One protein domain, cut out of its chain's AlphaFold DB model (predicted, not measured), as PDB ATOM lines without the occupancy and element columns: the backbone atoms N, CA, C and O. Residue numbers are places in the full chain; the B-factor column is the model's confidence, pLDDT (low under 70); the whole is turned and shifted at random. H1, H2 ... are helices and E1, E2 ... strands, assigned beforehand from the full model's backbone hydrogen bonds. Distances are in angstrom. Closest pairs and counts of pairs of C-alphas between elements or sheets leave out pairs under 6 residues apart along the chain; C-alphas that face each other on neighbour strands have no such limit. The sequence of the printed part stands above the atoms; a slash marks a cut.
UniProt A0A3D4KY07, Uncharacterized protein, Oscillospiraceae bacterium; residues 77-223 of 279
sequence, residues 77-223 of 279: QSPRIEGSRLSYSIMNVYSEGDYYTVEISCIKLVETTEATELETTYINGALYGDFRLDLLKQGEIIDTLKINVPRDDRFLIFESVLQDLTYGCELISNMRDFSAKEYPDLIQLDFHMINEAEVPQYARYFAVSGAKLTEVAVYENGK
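What this domain is: This is residues 77 to 223 of the 279 residues of an uncharacterized protein of Oscillospiraceae bacterium (UniProt A0A3D4KY07). Two strongly twisted sheets lie face to face as a sandwich, their strands crossed at 41 degrees, and the first sheet, E1 to E6, curls round the short helix H1, which is on both sheets. The second sheet is made of E7 to E11, and the long links before E4 and before E9 reach far from the middle. The printed part has 147 residues, with eleven named strands and one named helix in the order E1 to E7, H1, E8 to E11; the class is mostly strand. Both sheets are branched and antiparallel. The whole is compact, with a radius of gyration of the C-alphas of 15.7 A and spans of 51 by 40 by 26 A.

How they stand to each other: E1, residues 77 to 82, E2, residues 85 to 95, and E3, residues 98 to 108, form a meander, each strand the antiparallel neighbour of the one before; N 80 and O 87 are 2.8 A apart, and N 88 and O 104 are 2.8 A apart, both within hydrogen-bond range. E4, residues 121 to 123, E5, residues 126 to 137, and E6, residues 140 to 146, form a second meander. E5 has E3 on one side, with N 103 and O 134 at 2.9 A, and E4 and E6 on the other side, with N 123 and O 126 at 2.9 A and N 133 and O 145 at 2.8 A. E2 bends by 65 degrees at residue 92 and E5 by 53 degrees at residue 129. The chain changes sheet at the link to E7, residues 153 to 155. H1, residues 156 to 161, has both its O i to N i+4 pairs within hydrogen-bond range; the closest C-alphas of E1 and H1 are those of Pro 79 and Val 161, 5.2 A. E8, residues 169 to 172, E9, residues 186 to 193, E10, residues 201 to 209, and E11, residues 212 to 220, form a third meander; N 172 and O 186 are 2.8 A apart, N 187 and O 206 2.8 A, and N 207 and O 214 2.9 A. E7 is also a neighbour of E9, with N 154 and O 192 at 2.8 A. The closest C-alphas of E6 and E11 are those of Asp 143 and Lys 212, 5.7 A.

Where its parts are: E1 begins with C-alpha 77 at (286.913, 171.103, 109.804). E2 measures 27.3 A, E3 32.9 A, E5 31.9 A and E10 26.6 A. E11, 25.2 A long, ends with C-alpha 220 at (258.140, 175.917, 118.627).

The domain as a whole: The C-alphas farthest apart, of Thr 112 and Ser 179, are 52.7 A apart. The printed part has no cut; the links E3 to E4 and E8 to E9 are long. Residues 174 to 180 and 197 to 199 have pLDDT under 70.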
ATOM      1  N   GLN A  77     287.843 171.573 110.818       92.31
ATOM      2  CA  GLN A  77     286.913 171.103 109.804       92.31
ATOM      3  C   GLN A  77     287.666 170.794 108.513       92.31
ATOM      4  O   GLN A  77     288.498 171.590 108.085       92.31
ATOM      5  N   SER A  78     287.394 169.641 107.902       92.44
ATOM      6  CA  SER A  78     288.079 169.218 106.678       92.44
ATOM      7  C   SER A  78     287.118 168.520 105.718       92.44
ATOM      8  O   SER A  78     286.574 167.471 106.077       92.44
ATOM      9  N   PRO A  79     286.936 169.033 104.489       94.69
ATOM     10  CA  PRO A  79     286.302 168.282 103.414       94.69
ATOM     11  C   PRO A  79     287.247 167.187 102.890       94.69
ATOM     12  O   PRO A  79     288.473 167.304 102.973       94.69
ATOM     13  N   ARG A  80     286.687 166.105 102.343       94.62
ATOM     14  CA  ARG A  80     287.437 165.019 101.701       94.62
ATOM     15  C   ARG A  80     286.618 164.357 100.596       94.62
ATOM     16  O   ARG A  80     285.421 164.113 100.730       94.62
ATOM     17  N   ILE A  81     287.305 163.998  99.512       95.44
ATOM     18  CA  ILE A  81     286.752 163.230  98.390       95.44
ATOM     19  C   ILE A  81     287.605 161.974  98.203       95.44
ATOM     20  O   ILE A  81     288.814 162.064  97.989       95.44
ATOM     21  N   GLU A  82     286.988 160.797  98.279       95.12
ATOM     22  CA  GLU A  82     287.665 159.508  98.109       95.12
ATOM     23  C   GLU A  82     286.831 158.565  97.234       95.12
ATOM     24  O   GLU A  82     285.901 157.896  97.689       95.12
ATOM     25  N   GLY A  83     287.174 158.496  95.946       93.69
ATOM     26  CA  GLY A  83     286.440 157.679  94.981       93.69
ATOM     27  C   GLY A  83     284.981 158.129  94.859       93.69
ATOM     28  O   GLY A  83     284.709 159.236  94.407       93.69
ATOM     29  N   SER A  84     284.041 157.260  95.241       95.00
ATOM     30  CA  SER A  84     282.602 157.561  95.256       95.00
ATOM     31  C   SER A  84     282.124 158.242  96.540       95.00
ATOM     32  O   SER A  84     280.958 158.621  96.609       95.00
ATOM     33  N   ARG A  85     282.971 158.376  97.562       96.88
ATOM     34  CA  ARG A  85     282.581 158.901  98.872       96.88
ATOM     35  C   ARG A  85     282.973 160.365  99.012       96.88
ATOM     36  O   ARG A  85     284.116 160.737  98.746       96.88
ATOM     37  N   LEU A  86     282.011 161.166  99.458       97.31
ATOM     38  CA  LEU A  86     282.243 162.511  99.970       97.31
ATOM     39  C   LEU A  86     282.206 162.426 101.493       97.31
ATOM     40  O   LEU A  86     281.323 161.760 102.044       97.31
ATOM     41  N   SER A  87     283.150 163.071 102.167       96.75
ATOM     42  CA  SER A  87     283.103 163.217 103.616       96.75
ATOM     43  C   SER A  87     283.523 164.606 104.081       96.75
ATOM     44  O   SER A  87     284.205 165.351 103.377       96.75
ATOM     45  N   TYR A  88     283.058 164.961 105.270       96.81
ATOM     46  CA  TYR A  88     283.387 166.183 105.979       96.81
ATOM     47  C   TYR A  88     283.623 165.830 107.444       96.81
ATOM     48  O   TYR A  88     282.726 165.312 108.109       96.81
ATOM     49  N   SER A  89     284.832 166.067 107.944       96.12
ATOM     50  CA  SER A  89     285.193 165.756 109.328       96.12
ATOM     51  C   SER A  89     285.229 167.013 110.181       96.12
ATOM     52  O   SER A  89     285.838 168.003 109.774       96.12
ATOM     53  N   ILE A  90     284.669 166.938 111.383       95.62
ATOM     54  CA  ILE A  90     284.780 167.951 112.433       95.62
ATOM     55  C   ILE A  90     285.520 167.310 113.603       95.62
ATOM     56  O   ILE A  90     284.988 166.423 114.268       95.62
ATOM     57  N   MET A  91     286.756 167.729 113.844       94.69
ATOM     58  CA  MET A  91     287.538 167.315 115.007       94.69
ATOM     59  C   MET A  91     287.321 168.281 116.170       94.69
ATOM     60  O   MET A  91     287.068 169.466 115.955       94.69
ATOM     61  N   ASN A  92     287.515 167.775 117.389       93.19
ATOM     62  CA  ASN A  92     287.356 168.504 118.650       93.19
ATOM     63  C   ASN A  92     285.910 168.942 118.932       93.19
ATOM     64  O   ASN A  92     285.689 170.012 119.493       93.19
ATOM     65  N   VAL A  93     284.938 168.094 118.577       93.56
ATOM     66  CA  VAL A  93     283.544 168.240 119.018       93.56
ATOM     67  C   VAL A  93     283.475 167.898 120.504       93.56
ATOM     68  O   VAL A  93     283.790 166.769 120.887       93.56
ATOM     69  N   TYR A  94     283.105 168.863 121.338       91.62
ATOM     70  CA  TYR A  94     283.050 168.706 122.787       91.62
ATOM     71  C   TYR A  94     281.715 168.124 123.260       91.62
ATOM     72  O   TYR A  94     280.643 168.546 122.826       91.62
ATOM     73  N   SER A  95     281.779 167.181 124.200       91.31
ATOM     74  CA  SER A  95     280.614 166.688 124.935       91.31
ATOM     75  C   SER A  95     281.042 166.013 126.234       91.31
ATOM     76  O   SER A  95     281.952 165.187 126.225       91.31
ATOM     77  N   GLU A  96     280.345 166.299 127.338       88.19
ATOM     78  CA  GLU A  96     280.480 165.588 128.624       88.19
ATOM     79  C   GLU A  96     281.928 165.518 129.167       88.19
ATOM     80  O   GLU A  96     282.310 164.574 129.857       88.19
ATOM     81  N   GLY A  97     282.750 166.534 128.883       86.06
ATOM     82  CA  GLY A  97     284.154 166.584 129.312       86.06
ATOM     83  C   GLY A  97     285.143 165.857 128.394       86.06
ATOM     84  O   GLY A  97     286.327 165.813 128.715       86.06
ATOM     85  N   ASP A  98     284.680 165.321 127.266       89.50
ATOM     86  CA  ASP A  98     285.480 164.624 126.260       89.50
ATOM     87  C   ASP A  98     285.433 165.342 124.899       89.50
ATOM     88  O   ASP A  98     284.560 166.173 124.632       89.50
ATOM     89  N   TYR A  99     286.367 164.972 124.016       91.81
ATOM     90  CA  TYR A  99     286.423 165.433 122.629       91.81
ATOM     91  C   TYR A  99     286.280 164.275 121.648       91.81
ATOM     92  O   TYR A  99     286.891 163.212 121.802       91.81
ATOM     93  N   TYR A 100     285.509 164.528 120.599       95.38
ATOM     94  CA  TYR A 100     285.172 163.569 119.562       95.38
ATOM     95  C   TYR A 100     285.537 164.111 118.181       95.38
ATOM     96  O   TYR A 100     285.753 165.309 117.979       95.38
ATOM     97  N   THR A 101     285.606 163.203 117.214       97.62
ATOM     98  CA  THR A 101     285.561 163.557 115.794       97.62
ATOM     99  C   THR A 101     284.238 163.080 115.224       97.62
ATOM    100  O   THR A 101     283.841 161.948 115.478       97.62
ATOM    101  N   VAL A 102     283.560 163.928 114.461       98.00
ATOM    102  CA  VAL A 102     282.351 163.551 113.722       98.00
ATOM    103  C   VAL A 102     282.669 163.583 112.235       98.00
ATOM    104  O   VAL A 102     283.084 164.619 111.718       98.00
ATOM    105  N   GLU A 103     282.499 162.454 111.550       97.81
ATOM    106  CA  GLU A 103     282.608 162.359 110.092       97.81
ATOM    107  C   GLU A 103     281.207 162.284 109.479       97.81
ATOM    108  O   GLU A 103     280.487 161.306 109.659       97.81
ATOM    109  N   ILE A 104     280.820 163.310 108.728       97.81
ATOM    110  CA  ILE A 104     279.600 163.314 107.917       97.81
ATOM    111  C   ILE A 104     279.973 162.772 106.540       97.81
ATOM    112  O   ILE A 104     280.914 163.269 105.923       97.81
ATOM    113  N   SER A 105     279.268 161.762 106.033       97.69
ATOM    114  CA  SER A 105     279.589 161.163 104.733       97.69
ATOM    115  C   SER A 105     278.363 160.760 103.916       97.69
ATOM    116  O   SER A 105     277.261 160.592 104.441       97.69
ATOM    117  N   CYS A 106     278.574 160.631 102.605       97.12
ATOM    118  CA  CYS A 106     277.624 160.057 101.658       97.12
ATOM    119  C   CYS A 106     278.356 159.335 100.519       97.12
ATOM    120  O   CYS A 106     279.554 159.539 100.288       97.12
ATOM    121  N   ILE A 107     277.633 158.490  99.782       96.44
ATOM    122  CA  ILE A 107     278.188 157.676  98.695       96.44
ATOM    123  C   ILE A 107     277.456 157.983  97.389       96.44
ATOM    124  O   ILE A 107     276.226 157.975  97.330       96.44
ATOM    125  N   LYS A 108     278.228 158.226  96.326       96.12
ATOM    126  CA  LYS A 108     277.727 158.341  94.956       96.12
ATOM    127  C   LYS A 108     277.143 157.000  94.531       96.12
ATOM    128  O   LYS A 108     277.857 155.994  94.493       96.12
ATOM    129  N   LEU A 109     275.862 157.000  94.192       94.19
ATOM    130  CA  LEU A 109     275.157 155.817  93.723       94.19
ATOM    131  C   LEU A 109     275.414 155.603  92.229       94.19
ATOM    132  O   LEU A 109     275.730 156.535  91.486       94.19
ATOM    133  N   VAL A 110     275.292 154.353  91.788       90.50
ATOM    134  CA  VAL A 110     275.320 154.042  90.356       90.50
ATOM    135  C   VAL A 110     273.978 154.431  89.736       90.50
ATOM    136  O   VAL A 110     272.942 154.356  90.388       90.50
ATOM    137  N   GLU A 111     273.972 154.839  88.467       77.50
ATOM    138  CA  GLU A 111     272.768 155.366  87.795       77.50
ATOM    139  C   GLU A 111     271.593 154.376  87.761       77.50
ATOM    140  O   GLU A 111     270.438 154.776  87.657       77.50
ATOM    141  N   THR A 112     271.874 153.078  87.877       77.69
ATOM    142  CA  THR A 112     270.869 152.010  87.886       77.69
ATOM    143  C   THR A 112     270.331 151.686  89.280       77.69
ATOM    144  O   THR A 112     269.584 150.721  89.423       77.69
ATOM    145  N   THR A 113     270.756 152.396  90.330       79.25
ATOM    146  CA  THR A 113     270.287 152.127  91.693       79.25
ATOM    147  C   THR A 113     268.831 152.564  91.841       79.25
ATOM    148  O   THR A 113     268.520 153.751  91.774       79.25
ATOM    149  N   GLU A 114     267.937 151.612  92.114       77.00
ATOM    150  CA  GLU A 114     266.616 151.929  92.657       77.00
ATOM    151  C   GLU A 114     266.796 152.446  94.084       77.00
ATOM    152  O   GLU A 114     267.176 151.696  94.985       77.00
ATOM    153  N   ALA A 115     266.577 153.743  94.282       74.31
ATOM    154  CA  ALA A 115     266.778 154.388  95.568       74.31
ATOM    155  C   ALA A 115     265.549 155.191  95.987       74.31
ATOM    156  O   ALA A 115     264.877 155.814  95.155       74.31
ATOM    157  N   THR A 116     265.262 155.175  97.288       83.50
ATOM    158  CA  THR A 116     264.100 155.851  97.859       83.50
ATOM    159  C   THR A 116     264.270 157.369  97.764       83.50
ATOM    160  O   THR A 116     265.367 157.910  97.911       83.50
ATOM    161  N   GLU A 117     263.171 158.083  97.514       83.56
ATOM    162  CA  GLU A 117     263.169 159.553  97.466       83.56
ATOM    163  C   GLU A 117     263.461 160.197  98.825       83.56
ATOM    164  O   GLU A 117     263.761 161.380  98.885       83.56
ATOM    165  N   LEU A 118     263.391 159.434  99.916       85.62
ATOM    166  CA  LEU A 118     263.606 159.937 101.273       85.62
ATOM    167  C   LEU A 118     265.063 159.819 101.742       85.62
ATOM    168  O   LEU A 118     265.428 160.441 102.736       85.62
ATOM    169  N   GLU A 119     265.888 159.029 101.056       89.00
ATOM    170  CA  GLU A 119     267.259 158.703 101.484       89.00
ATOM    171  C   GLU A 119     268.308 159.043 100.415       89.00
ATOM    172  O   GLU A 119     269.474 158.661 100.537       89.00
ATOM    173  N   THR A 120     267.903 159.735  99.347       92.88
ATOM    174  CA  THR A 120     268.793 160.129  98.251       92.88
ATOM    175  C   THR A 120     268.578 161.562  97.836       92.88
ATOM    176  O   THR A 120     267.444 162.010  97.811       92.88
ATOM    177  N   THR A 121     269.644 162.242  97.415       93.69
ATOM    178  CA  THR A 121     269.562 163.561  96.774       93.69
ATOM    179  C   THR A 121     270.608 163.723  95.672       93.69
ATOM    180  O   THR A 121     271.552 162.934  95.565       93.69
ATOM    181  N   TYR A 122     270.419 164.729  94.822       91.81
ATOM    182  CA  TYR A 122     271.362 165.102  93.779       91.81
ATOM    183  C   TYR A 122     272.366 166.132  94.291       91.81
ATOM    184  O   TYR A 122     271.995 167.194  94.781       91.81
ATOM    185  N   ILE A 123     273.651 165.846  94.091       92.69
ATOM    186  CA  ILE A 123     274.750 166.765  94.389       92.69
ATOM    187  C   ILE A 123     275.560 166.928  93.105       92.69
ATOM    188  O   ILE A 123     276.098 165.957  92.567       92.69
ATOM    189  N   ASN A 124     275.599 168.155  92.577       89.88
ATOM    190  CA  ASN A 124     276.244 168.486  91.301       89.88
ATOM    191  C   ASN A 124     275.851 167.526  90.149       89.88
ATOM    192  O   ASN A 124     276.695 167.012  89.417       89.88
ATOM    193  N   GLY A 125     274.552 167.226  90.036       89.25
ATOM    194  CA  GLY A 125     273.983 166.391  88.969       89.25
ATOM    195  C   GLY A 125     274.152 164.875  89.131       89.25
ATOM    196  O   GLY A 125     273.611 164.129  88.322       89.25
ATOM    197  N   ALA A 126     274.849 164.399  90.166       93.25
ATOM    198  CA  ALA A 126     274.964 162.974  90.477       93.25
ATOM    199  C   ALA A 126     274.096 162.589  91.681       93.25
ATOM    200  O   ALA A 126     273.939 163.383  92.606       93.25
ATOM    201  N   LEU A 127     273.554 161.367  91.676       94.06
ATOM    202  CA  LEU A 127     272.737 160.845  92.771       94.06
ATOM    203  C   LEU A 127     273.625 160.306  93.903       94.06
ATOM    204  O   LEU A 127     274.514 159.485  93.664       94.06
ATOM    205  N   TYR A 128     273.355 160.739  95.130       95.62
ATOM    206  CA  TYR A 128     274.028 160.283  96.345       95.62
ATOM    207  C   TYR A 128     273.019 159.725  97.349       95.62
ATOM    208  O   TYR A 128     271.856 160.128  97.365       95.62
ATOM    209  N   GLY A 129     273.487 158.803  98.188       94.81
ATOM    210  CA  GLY A 129     272.736 158.193  99.284       94.81
ATOM    211  C   GLY A 129     273.662 157.727 100.408       94.81
ATOM    212  O   GLY A 129     274.837 158.094 100.441       94.81
ATOM    213  N   ASP A 130     273.125 156.902 101.313       94.44
ATOM    214  CA  ASP A 130     273.813 156.428 102.532       94.44
ATOM    215  C   ASP A 130     274.391 157.584 103.365       94.44
ATOM    216  O   ASP A 130     275.545 157.558 103.789       94.44
ATOM    217  N   PHE A 131     273.583 158.628 103.565       96.31
ATOM    218  CA  PHE A 131     273.962 159.766 104.392       96.31
ATOM    219  C   PHE A 131     274.064 159.344 105.854       96.31
ATOM    220  O   PHE A 131     273.115 158.807 106.438       96.31
ATOM    221  N   ARG A 132     275.221 159.593 106.459       96.75
ATOM    222  CA  ARG A 132     275.477 159.205 107.845       96.75
ATOM    223  C   ARG A 132     276.477 160.120 108.528       96.75
ATOM    224  O   ARG A 132     277.289 160.769 107.871       96.75
ATOM    225  N   LEU A 133     276.405 160.131 109.849       98.38
ATOM    226  CA  LEU A 133     277.379 160.729 110.741       98.38
ATOM    227  C   LEU A 133     278.026 159.592 111.534       98.38
ATOM    228  O   LEU A 133     277.334 158.865 112.246       98.38
ATOM    229  N   ASP A 134     279.335 159.437 111.401       98.44
ATOM    230  CA  ASP A 134     280.140 158.510 112.190       98.44
ATOM    231  C   ASP A 134     280.773 159.292 113.354       98.44
ATOM    232  O   ASP A 134     281.373 160.351 113.152       98.44
ATOM    233  N   LEU A 135     280.624 158.792 114.583       98.56
ATOM    234  CA  LEU A 135     281.262 159.330 115.783       98.56
ATOM    235  C   LEU A 135     282.543 158.558 116.045       98.56
ATOM    236  O   LEU A 135     282.507 157.340 116.218       98.56
ATOM    237  N   LEU A 136     283.661 159.265 116.139       98.31
ATOM    238  CA  LEU A 136     284.959 158.676 116.403       98.31
ATOM    239  C   LEU A 136     285.523 159.152 117.739       98.31
ATOM    240  O   LEU A 136     285.510 160.347 118.053       98.31
ATOM    241  N   LYS A 137     286.108 158.214 118.486       96.00
ATOM    242  CA  LYS A 137     286.938 158.482 119.666       96.00
ATOM    243  C   LYS A 137     288.302 157.843 119.440       96.00
ATOM    244  O   LYS A 137     288.391 156.658 119.149       96.00
ATOM    245  N   GLN A 138     289.364 158.648 119.514       91.44
ATOM    246  CA  GLN A 138     290.747 158.198 119.273       91.44
ATOM    247  C   GLN A 138     290.950 157.484 117.916       91.44
ATOM    248  O   GLN A 138     291.794 156.605 117.786       91.44
ATOM    249  N   GLY A 139     290.185 157.881 116.893       91.25
ATOM    250  CA  GLY A 139     290.254 157.305 115.545       91.25
ATOM    251  C   GLY A 139     289.409 156.044 115.332       91.25
ATOM    252  O   GLY A 139     289.315 155.578 114.199       91.25
ATOM    253  N   GLU A 140     288.755 155.517 116.368       96.50
ATOM    254  CA  GLU A 140     287.828 154.389 116.255       96.50
ATOM    255  C   GLU A 140     286.385 154.879 116.161       96.50
ATOM    256  O   GLU A 140     285.977 155.742 116.939       96.50
ATOM    257  N   ILE A 141     285.604 154.318 115.231       98.00
ATOM    258  CA  ILE A 141     284.163 154.586 115.130       98.00
ATOM    259  C   ILE A 141     283.460 153.904 116.307       98.00
ATOM    260  O   ILE A 141     283.508 152.680 116.438       98.00
ATOM    261  N   ILE A 142     282.794 154.699 117.141       98.00
ATOM    262  CA  ILE A 142     282.066 154.240 118.331       98.00
ATOM    263  C   ILE A 142     280.544 154.308 118.167       98.00
ATOM    264  O   ILE A 142     279.828 153.609 118.880       98.00
ATOM    265  N   ASP A 143     280.052 155.113 117.225       98.56
ATOM    266  CA  ASP A 143     278.635 155.203 116.884       98.56
ATOM    267  C   ASP A 143     278.451 155.651 115.428       98.56
ATOM    268  O   ASP A 143     279.310 156.333 114.869       98.56
ATOM    269  N   THR A 144     277.323 155.279 114.826       98.25
ATOM    270  CA  THR A 144     276.948 155.678 113.464       98.25
ATOM    271  C   THR A 144     275.468 156.036 113.437       98.25
ATOM    272  O   THR A 144     274.603 155.178 113.634       98.25
ATOM    273  N   LEU A 145     275.168 157.287 113.097       97.94
ATOM    274  CA  LEU A 145     273.814 157.784 112.898       97.94
ATOM    275  C   LEU A 145     273.524 157.920 111.403       97.94
ATOM    276  O   LEU A 145     274.116 158.750 110.718       97.94
ATOM    277  N   LYS A 146     272.576 157.135 110.890       96.06
ATOM    278  CA  LYS A 146     272.043 157.341 109.536       96.06
ATOM    279  C   LYS A 146     271.036 158.480 109.538       96.06
ATOM    280  O   LYS A 146     270.166 158.525 110.406       96.06
ATOM    281  N   ILE A 147     271.126 159.355 108.543       93.62
ATOM    282  CA  ILE A 147     270.192 160.463 108.368       93.62
ATOM    283  C   ILE A 147     269.498 160.365 107.018       93.62
ATOM    284  O   ILE A 147     270.077 159.965 106.012       93.62
ATOM    285  N   ASN A 148     268.236 160.773 107.000       92.00
ATOM    286  CA  ASN A 148     267.475 160.887 105.768       92.00
ATOM    287  C   ASN A 148     267.741 162.250 105.141       92.00
ATOM    288  O   ASN A 148     267.734 163.263 105.843       92.00
ATOM    289  N   VAL A 149     267.958 162.262 103.831       91.19
ATOM    290  CA  VAL A 149     268.086 163.479 103.028       91.19
ATOM    291  C   VAL A 149     267.133 163.318 101.847       91.19
ATOM    292  O   VAL A 149     267.401 162.484 100.977       91.19
ATOM    293  N   PRO A 150     266.001 164.043 101.841       88.75
ATOM    294  CA  PRO A 150     265.021 163.945 100.770       88.75
ATOM    295  C   PRO A 150     265.589 164.369  99.412       88.75
ATOM    296  O   PRO A 150     266.421 165.269  99.325       88.75
ATOM    297  N   ARG A 151     265.074 163.774  98.334       90.00
ATOM    298  CA  ARG A 151     265.495 164.039  96.946       90.00
ATOM    299  C   ARG A 151     265.252 165.468  96.494       90.00
ATOM    300  O   ARG A 151     265.995 165.972  95.655       90.00
ATOM    301  N   ASP A 152     264.242 166.097  97.074       87.06
ATOM    302  CA  ASP A 152     263.857 167.474  96.789       87.06
ATOM    303  C   ASP A 152     264.607 168.502  97.654       87.06
ATOM    304  O   ASP A 152     264.348 169.703  97.548       87.06
ATOM    305  N   ASP A 153     265.559 168.049  98.473       90.06
ATOM    306  CA  ASP A 153     266.395 168.900  99.311       90.06
ATOM    307  C   ASP A 153     267.851 168.814  98.864       90.06
ATOM    308  O   ASP A 153     268.397 167.734  98.642       90.06
ATOM    309  N   ARG A 154     268.527 169.959  98.776       89.69
ATOM    310  CA  ARG A 154     269.969 170.018  98.531       89.69
ATOM    311  C   ARG A 154     270.701 170.037  99.858       89.69
ATOM    312  O   ARG A 154     270.386 170.847 100.728       89.69
ATOM    313  N   PHE A 155     271.687 169.161 100.005       92.19
ATOM    314  CA  PHE A 155     272.493 169.083 101.215       92.19
ATOM    315  C   PHE A 155     273.763 169.923 101.047       92.19
ATOM    316  O   PHE A 155     274.704 169.523 100.357       92.19
ATOM    317  N   LEU A 156     273.769 171.112 101.654       91.25
ATOM    318  CA  LEU A 156     274.722 172.174 101.322       91.25
ATOM    319  C   LEU A 156     276.174 171.807 101.654       91.25
ATOM    320  O   LEU A 156     277.076 172.193 100.912       91.25
ATOM    321  N   ILE A 157     276.404 170.998 102.695       93.12
ATOM    322  CA  ILE A 157     277.755 170.555 103.066       93.12
ATOM    323  C   ILE A 157     278.449 169.744 101.967       93.12
ATOM    324  O   ILE A 157     279.659 169.817 101.807       93.12
ATOM    325  N   PHE A 158     277.715 168.979 101.159       94.06
ATOM    326  CA  PHE A 158     278.348 168.199 100.095       94.06
ATOM    327  C   PHE A 158     278.424 168.946  98.766       94.06
ATOM    328  O   PHE A 158     279.299 168.646  97.953       94.06
ATOM    329  N   GLU A 159     277.586 169.966  98.559       90.50
ATOM    330  CA  GLU A 159     277.824 170.947  97.495       90.50
ATOM    331  C   GLU A 159     279.129 171.724  97.745       90.50
ATOM    332  O   GLU A 159     279.860 172.003  96.791       90.50
ATOM    333  N   SER A 160     279.436 172.030  99.012       88.06
ATOM    334  CA  SER A 160     280.653 172.740  99.416       88.06
ATOM    335  C   SER A 160     281.897 171.844  99.394       88.06
ATOM    336  O   SER A 160     282.915 172.266  98.851       88.06
ATOM    337  N   VAL A 161     281.811 170.581  99.840       90.88
ATOM    338  CA  VAL A 161     282.915 169.599  99.736       90.88
ATOM    339  C   VAL A 161     283.406 169.447  98.292       90.88
ATOM    340  O   VAL A 161     284.611 169.405  98.057       90.88
ATOM    341  N   LEU A 162     282.501 169.415  97.306       90.12
ATOM    342  CA  LEU A 162     282.884 169.337  95.886       90.12
ATOM    343  C   LEU A 162     283.635 170.576  95.375       90.12
ATOM    344  O   LEU A 162     284.262 170.512  94.318       90.12
ATOM    345  N   GLN A 163     283.550 171.688  96.098       87.31
ATOM    346  CA  GLN A 163     284.206 172.956  95.787       87.31
ATOM    347  C   GLN A 163     285.392 173.245  96.718       87.31
ATOM    348  O   GLN A 163     285.968 174.324  96.618       87.31
ATOM    349  N   ASP A 164     285.753 172.304  97.599       83.12
ATOM    350  CA  ASP A 164     286.765 172.488  98.648       83.12
ATOM    351  C   ASP A 164     286.446 173.672  99.586       83.12
ATOM    352  O   ASP A 164     287.303 174.472  99.958       83.12
ATOM    353  N   LEU A 165     285.162 173.815  99.936       81.62
ATOM    354  CA  LEU A 165     284.637 174.862 100.815       81.62
ATOM    355  C   LEU A 165     284.109 174.270 102.131       81.62
ATOM    356  O   LEU A 165     283.669 173.124 102.185       81.62
ATOM    357  N   THR A 166     284.081 175.086 103.187       80.44
ATOM    358  CA  THR A 166     283.594 174.724 104.533       80.44
ATOM    359  C   THR A 166     282.270 175.428 104.863       80.44
ATOM    360  O   THR A 166     282.147 176.114 105.874       80.44
ATOM    361  N   TYR A 167     281.287 175.327 103.964       83.88
ATOM    362  CA  TYR A 167     279.946 175.909 104.135       83.88
ATOM    363  C   TYR A 167     278.880 174.815 104.270       83.88
ATOM    364  O   TYR A 167     279.069 173.704 103.782       83.88
ATOM    365  N   GLY A 168     277.741 175.138 104.889       87.50
ATOM    366  CA  GLY A 168     276.604 174.228 105.046       87.50
ATOM    367  C   GLY A 168     276.719 173.292 106.251       87.50
ATOM    368  O   GLY A 168     275.889 172.399 106.423       87.50
ATOM    369  N   CYS A 169     277.748 173.492 107.076       90.94
ATOM    370  CA  CYS A 169     277.899 172.879 108.383       90.94
ATOM    371  C   CYS A 169     278.567 173.866 109.343       90.94
ATOM    372  O   CYS A 169     279.596 174.455 109.012       90.94
ATOM    373  N   GLU A 170     278.010 174.011 110.540       89.56
ATOM    374  CA  GLU A 170     278.548 174.869 111.591       89.56
ATOM    375  C   GLU A 170     278.637 174.093 112.904       89.56
ATOM    376  O   GLU A 170     277.750 173.305 113.233       89.56
ATOM    377  N   LEU A 171     279.717 174.310 113.655       90.69
ATOM    378  CA  LEU A 171     279.816 173.843 115.032       90.69
ATOM    379  C   LEU A 171     279.457 175.003 115.961       90.69
ATOM    380  O   LEU A 171     280.220 175.958 116.104       90.69
ATOM    381  N   ILE A 172     278.297 174.906 116.594       90.06
ATOM    382  CA  ILE A 172     277.804 175.870 117.568       90.06
ATOM    383  C   ILE A 172     278.334 175.438 118.931       90.06
ATOM    384  O   ILE A 172     277.801 174.547 119.597       90.06
ATOM    385  N   SER A 173     279.418 176.082 119.338       82.94
ATOM    386  CA  SER A 173     280.010 175.863 120.646       82.94
ATOM    387  C   SER A 173     279.254 176.639 121.717       82.94
ATOM    388  O   SER A 173     279.364 177.864 121.775       82.94
ATOM    389  N   ASN A 174     278.522 175.931 122.583       69.56
ATOM    390  CA  ASN A 174     277.756 176.478 123.715       69.56
ATOM    391  C   ASN A 174     278.679 177.051 124.803       69.56
ATOM    392  O   ASN A 174     278.776 176.483 125.884       69.56
ATOM    393  N   MET A 175     279.384 178.142 124.480       66.62
ATOM    394  CA  MET A 175     280.441 178.768 125.281       66.62
ATOM    395  C   MET A 175     281.232 177.726 126.062       66.62
ATOM    396  O   MET A 175     281.032 177.569 127.263       66.62
ATOM    397  N   ARG A 176     282.088 176.987 125.344       65.81
ATOM    398  CA  ARG A 176     282.951 175.949 125.911       65.81
ATOM    399  C   ARG A 176     283.632 176.527 127.155       65.81
ATOM    400  O   ARG A 176     284.515 177.372 127.056       65.81
ATOM    401  N   ASP A 177     283.155 176.123 128.320       63.47
ATOM    402  CA  ASP A 177     283.737 176.430 129.613       63.47
ATOM    403  C   ASP A 177     283.778 175.111 130.394       63.47
ATOM    404  O   ASP A 177     282.916 174.240 130.241       63.47
ATOM    405  N   PHE A 178     284.818 174.923 131.205       57.94
ATOM    406  CA  PHE A 178     285.048 173.655 131.908       57.94
ATOM    407  C   PHE A 178     284.013 173.345 133.005       57.94
ATOM    408  O   PHE A 178     283.995 172.231 133.536       57.94
ATOM    409  N   SER A 179     283.173 174.312 133.367       64.38
ATOM    410  CA  SER A 179     282.103 174.215 134.359       64.38
ATOM    411  C   SER A 179     280.738 173.843 133.761       64.38
ATOM    412  O   SER A 179     279.952 173.188 134.442       64.38
ATOM    413  N   ALA A 180     280.487 174.134 132.482       68.06
ATOM    414  CA  ALA A 180     279.238 173.864 131.766       68.06
ATOM    415  C   ALA A 180     279.239 172.496 131.046       68.06
ATOM    416  O   ALA A 180     278.866 172.378 129.880       68.06
ATOM    417  N   LYS A 181     279.674 171.432 131.738       76.19
ATOM    418  CA  LYS A 181     279.913 170.094 131.146       76.19
ATOM    419  C   LYS A 181     278.677 169.401 130.571       76.19
ATOM    420  O   LYS A 181     278.819 168.475 129.778       76.19
ATOM    421  N   GLU A 182     277.497 169.823 130.999       82.56
ATOM    422  CA  GLU A 182     276.205 169.284 130.569       82.56
ATOM    423  C   GLU A 182     275.764 169.780 129.183       82.56
ATOM    424  O   GLU A 182     274.869 169.184 128.591       82.56
ATOM    425  N   TYR A 183     276.405 170.821 128.637       88.81
ATOM    426  CA  TYR A 183     276.075 171.369 127.321       88.81
ATOM    427  C   TYR A 183     277.084 170.891 126.270       88.81
ATOM    428  O   TYR A 183     278.224 171.368 126.258       88.81
ATOM    429  N   PRO A 184     276.700 169.960 125.378       91.44
ATOM    430  CA  PRO A 184     277.553 169.567 124.268       91.44
ATOM    431  C   PRO A 184     277.643 170.690 123.226       91.44
ATOM    432  O   PRO A 184     276.796 171.593 123.167       91.44
ATOM    433  N   ASP A 185     278.658 170.605 122.368       92.25
ATOM    434  CA  ASP A 185     278.644 171.337 121.104       92.25
ATOM    435  C   ASP A 185     277.469 170.840 120.243       92.25
ATOM    436  O   ASP A 185     277.177 169.640 120.181       92.25
ATOM    437  N   LEU A 186     276.811 171.764 119.544       94.12
ATOM    438  CA  LEU A 186     275.780 171.440 118.564       94.12
ATOM    439  C   LEU A 186     276.378 171.491 117.158       94.12
ATOM    440  O   LEU A 186     277.073 172.433 116.790       94.12
ATOM    441  N   ILE A 187     276.079 170.484 116.351       94.62
ATOM    442  CA  ILE A 187     276.461 170.414 114.943       94.62
ATOM    443  C   ILE A 187     275.238 170.808 114.128       94.62
ATOM    444  O   ILE A 187     274.242 170.087 114.110       94.62
ATOM    445  N   GLN A 188     275.316 171.945 113.450       94.19
ATOM    446  CA  GLN A 188     274.316 172.391 112.495       94.19
ATOM    447  C   GLN A 188     274.653 171.839 111.110       94.19
ATOM    448  O   GLN A 188     275.793 171.940 110.650       94.19
ATOM    449  N   LEU A 189     273.654 171.277 110.438       94.06
ATOM    450  CA  LEU A 189     273.711 170.856 109.044       94.06
ATOM    451  C   LEU A 189     272.640 171.601 108.250       94.06
ATOM    452  O   LEU A 189     271.456 171.523 108.588       94.06
ATOM    453  N   ASP A 190     273.063 172.295 107.196       92.50
ATOM    454  CA  ASP A 190     272.174 173.132 106.394       92.50
ATOM    455  C   ASP A 190     271.679 172.410 105.140       92.50
ATOM    456  O   ASP A 190     272.429 171.777 104.385       92.50
ATOM    457  N   PHE A 191     270.390 172.584 104.887       91.69
ATOM    458  CA  PHE A 191     269.659 172.022 103.763       91.69
ATOM    459  C   PHE A 191     268.950 173.137 103.010       91.69
ATOM    460  O   PHE A 191     268.619 174.176 103.579       91.69
ATOM    461  N   HIS A 192     268.692 172.920 101.727       89.19
ATOM    462  CA  HIS A 192     267.964 173.857 100.884       89.19
ATOM    463  C   HIS A 192     266.830 173.148 100.145       89.19
ATOM    464  O   HIS A 192     267.084 172.321  99.269       89.19
ATOM    465  N   MET A 193     265.591 173.507 100.462       84.50
ATOM    466  CA  MET A 193     264.385 172.986  99.821       84.50
ATOM    467  C   MET A 193     264.276 173.526  98.397       84.50
ATOM    468  O   MET A 193     264.145 174.730  98.190       84.50
ATOM    469  N   ILE A 194     264.310 172.645  97.396       79.50
ATOM    470  CA  ILE A 194     264.281 173.045  95.976       79.50
ATOM    471  C   ILE A 194     262.934 173.683  95.604       79.50
ATOM    472  O   ILE A 194     262.870 174.579  94.763       79.50
ATOM    473  N   ASN A 195     261.857 173.231  96.243       77.56
ATOM    474  CA  ASN A 195     260.488 173.598  95.888       77.56
ATOM    475  C   ASN A 195     259.955 174.837  96.634       77.56
ATOM    476  O   ASN A 195     258.782 175.179  96.477       77.56
ATOM    477  N   GLU A 196     260.780 175.518  97.435       70.88
ATOM    478  CA  GLU A 196     260.389 176.702  98.207       70.88
ATOM    479  C   GLU A 196     261.180 177.935  97.741       70.88
ATOM    480  O   GLU A 196     262.402 177.918  97.675       70.88
ATOM    481  N   ALA A 197     260.493 179.020  97.372       62.53
ATOM    482  CA  ALA A 197     261.148 180.181  96.752       62.53
ATOM    483  C   ALA A 197     261.589 181.264  97.753       62.53
ATOM    484  O   ALA A 197     262.504 182.027  97.454       62.53
ATOM    485  N   GLU A 198     260.931 181.373  98.913       62.53
ATOM    486  CA  GLU A 198     261.093 182.536  99.800       62.53
ATOM    487  C   GLU A 198     262.138 182.321 100.900       62.53
ATOM    488  O   GLU A 198     262.971 183.198 101.119       62.53
ATOM    489  N   VAL A 199     262.127 181.167 101.576       66.19
ATOM    490  CA  VAL A 199     263.129 180.821 102.598       66.19
ATOM    491  C   VAL A 199     263.514 179.343 102.473       66.19
ATOM    492  O   VAL A 199     263.196 178.544 103.340       66.19
ATOM    493  N   PRO A 200     264.186 178.937 101.385       72.50
ATOM    494  CA  PRO A 200     264.453 177.521 101.129       72.50
ATOM    495  C   PRO A 200     265.432 176.879 102.115       72.50
ATOM    496  O   PRO A 200     265.460 175.657 102.229       72.50
ATOM    497  N   GLN A 201     266.275 177.666 102.792       87.19
ATOM    498  CA  GLN A 201     267.314 177.122 103.662       87.19
ATOM    499  C   GLN A 201     266.788 176.840 105.072       87.19
ATOM    500  O   GLN A 201     266.311 177.755 105.752       87.19
ATOM    501  N   TYR A 202     266.959 175.600 105.529       89.88
ATOM    502  CA  TYR A 202     266.664 175.167 106.892       89.88
ATOM    503  C   TYR A 202     267.837 174.388 107.492       89.88
ATOM    504  O   TYR A 202     268.682 173.858 106.771       89.88
ATOM    505  N   ALA A 203     267.867 174.310 108.818       91.81
ATOM    506  CA  ALA A 203     268.919 173.633 109.564       91.81
ATOM    507  C   ALA A 203     268.385 172.428 110.350       91.81
ATOM    508  O   ALA A 203     267.269 172.457 110.880       91.81
ATOM    509  N   ARG A 204     269.214 171.389 110.469       93.81
ATOM    510  CA  ARG A 204     269.051 170.279 111.423       93.81
ATOM    511  C   ARG A 204     270.229 170.280 112.388       93.81
ATOM    512  O   ARG A 204     271.343 170.609 111.986       93.81
ATOM    513  N   TYR A 205     269.981 169.910 113.639       95.38
ATOM    514  CA  TYR A 205     270.981 169.961 114.703       95.38
ATOM    515  C   TYR A 205     271.284 168.564 115.212       95.38
ATOM    516  O   TYR A 205     270.396 167.719 115.300       95.38
ATOM    517  N   PHE A 206     272.537 168.334 115.568       96.31
ATOM    518  CA  PHE A 206     273.017 167.069 116.101       96.31
ATOM    519  C   PHE A 206     273.906 167.338 117.305       96.31
ATOM    520  O   PHE A 206     274.581 168.364 117.367       96.31
ATOM    521  N   ALA A 207     273.916 166.415 118.253       95.56
ATOM    522  CA  ALA A 207     274.771 166.480 119.425       95.56
ATOM    523  C   ALA A 207     275.355 165.105 119.725       95.56
ATOM    524  O   ALA A 207     274.803 164.070 119.332       95.56
ATOM    525  N   VAL A 208     276.460 165.111 120.462       95.25
ATOM    526  CA  VAL A 208     276.953 163.917 121.142       95.25
ATOM    527  C   VAL A 208     276.368 163.917 122.554       95.25
ATOM    528  O   VAL A 208     276.372 164.945 123.221       95.25
ATOM    529  N   SER A 209     275.836 162.782 123.000       92.38
ATOM    530  CA  SER A 209     275.426 162.568 124.393       92.38
ATOM    531  C   SER A 209     275.572 161.093 124.739       92.38
ATOM    532  O   SER A 209     275.228 160.225 123.931       92.38
ATOM    533  N   GLY A 210     276.148 160.786 125.905       90.56
ATOM    534  CA  GLY A 210     276.402 159.408 126.326       90.56
ATOM    535  C   GLY A 210     277.195 158.597 125.295       90.56
ATOM    536  O   GLY A 210     276.879 157.428 125.061       90.56
ATOM    537  N   ALA A 211     278.184 159.229 124.649       90.88
ATOM    538  CA  ALA A 211     278.994 158.665 123.564       90.88
ATOM    539  C   ALA A 211     278.193 158.187 122.329       90.88
ATOM    540  O   ALA A 211     278.611 157.255 121.642       90.88
ATOM    541  N   LYS A 212     277.050 158.822 122.041       95.75
ATOM    542  CA  LYS A 212     276.221 158.567 120.854       95.75
ATOM    543  C   LYS A 212     275.877 159.850 120.118       95.75
ATOM    544  O   LYS A 212     275.676 160.886 120.750       95.75
ATOM    545  N   LEU A 213     275.747 159.762 118.800       96.94
ATOM    546  CA  LEU A 213     275.199 160.820 117.962       96.94
ATOM    547  C   LEU A 213     273.677 160.788 118.012       96.94
ATOM    548  O   LEU A 213     273.043 159.759 117.779       96.94
ATOM    549  N   THR A 214     273.087 161.943 118.288       95.75
ATOM    550  CA  THR A 214     271.635 162.113 118.333       95.75
ATOM    551  C   THR A 214     271.241 163.349 117.542       95.75
ATOM    552  O   THR A 214     271.890 164.390 117.629       95.75
ATOM    553  N   GLU A 215     270.173 163.230 116.758       96.06
ATOM    554  CA  GLU A 215     269.518 164.387 116.158       96.06
ATOM    555  C   GLU A 215     268.716 165.139 117.224       96.06
ATOM    556  O   GLU A 215     267.915 164.551 117.950       96.06
ATOM    557  N   VAL A 216     268.937 166.447 117.307       95.81
ATOM    558  CA  VAL A 216     268.334 167.339 118.293       95.81
ATOM    559  C   VAL A 216     267.133 168.028 117.655       95.81
ATOM    560  O   VAL A 216     267.270 168.936 116.830       95.81
ATOM    561  N   ALA A 217     265.938 167.589 118.041       95.94
ATOM    562  CA  ALA A 217     264.688 168.151 117.543       95.94
ATOM    563  C   ALA A 217     264.457 169.572 118.081       95.94
ATOM    564  O   ALA A 217     264.701 169.863 119.256       95.94
ATOM    565  N   VAL A 218     263.933 170.451 117.222       96.00
ATOM    566  CA  VAL A 218     263.595 171.836 117.573       96.00
ATOM    567  C   VAL A 218     262.081 171.974 117.689       96.00
ATOM    568  O   VAL A 218     261.348 171.633 116.764       96.00
ATOM    569  N   TYR A 219     261.597 172.514 118.803       96.50
ATOM    570  CA  TYR A 219     260.179 172.717 119.079       96.50
ATOM    571  C   TYR A 219     259.826 174.197 119.168       96.50
ATOM    572  O   TYR A 219     260.444 174.956 119.907       96.50
ATOM    573  N   GLU A 220     258.757 174.599 118.491       94.06
ATOM    574  CA  GLU A 220     258.140 175.917 118.627       94.06
ATOM    575  C   GLU A 220     256.665 175.726 118.999       94.06
ATOM    576  O   GLU A 220     255.899 175.070 118.289       94.06
ATOM    577  N   ASN A 221     256.251 176.271 120.148       92.44
ATOM    578  CA  ASN A 221     254.891 176.110 120.687       92.44
ATOM    579  C   ASN A 221     254.435 174.634 120.794       92.44
ATOM    580  O   ASN A 221     253.288 174.302 120.486       92.44
ATOM    581  N   GLY A 222     255.345 173.742 121.203       91.62
ATOM    582  CA  GLY A 222     255.076 172.308 121.378       91.62
ATOM    583  C   GLY A 222     254.961 171.508 120.076       91.62
ATOM    584  O   GLY A 222     254.569 170.344 120.113       91.62
ATOM    585  N   LYS A 223     255.281 172.111 118.926       94.62
ATOM    586  CA  LYS A 223     255.347 171.427 117.631       94.62
ATOM    587  C   LYS A 223     256.777 171.401 117.135       94.62
ATOM    588  O   LYS A 223     257.466 172.412 117.212       94.62
TER     589      LYS A 223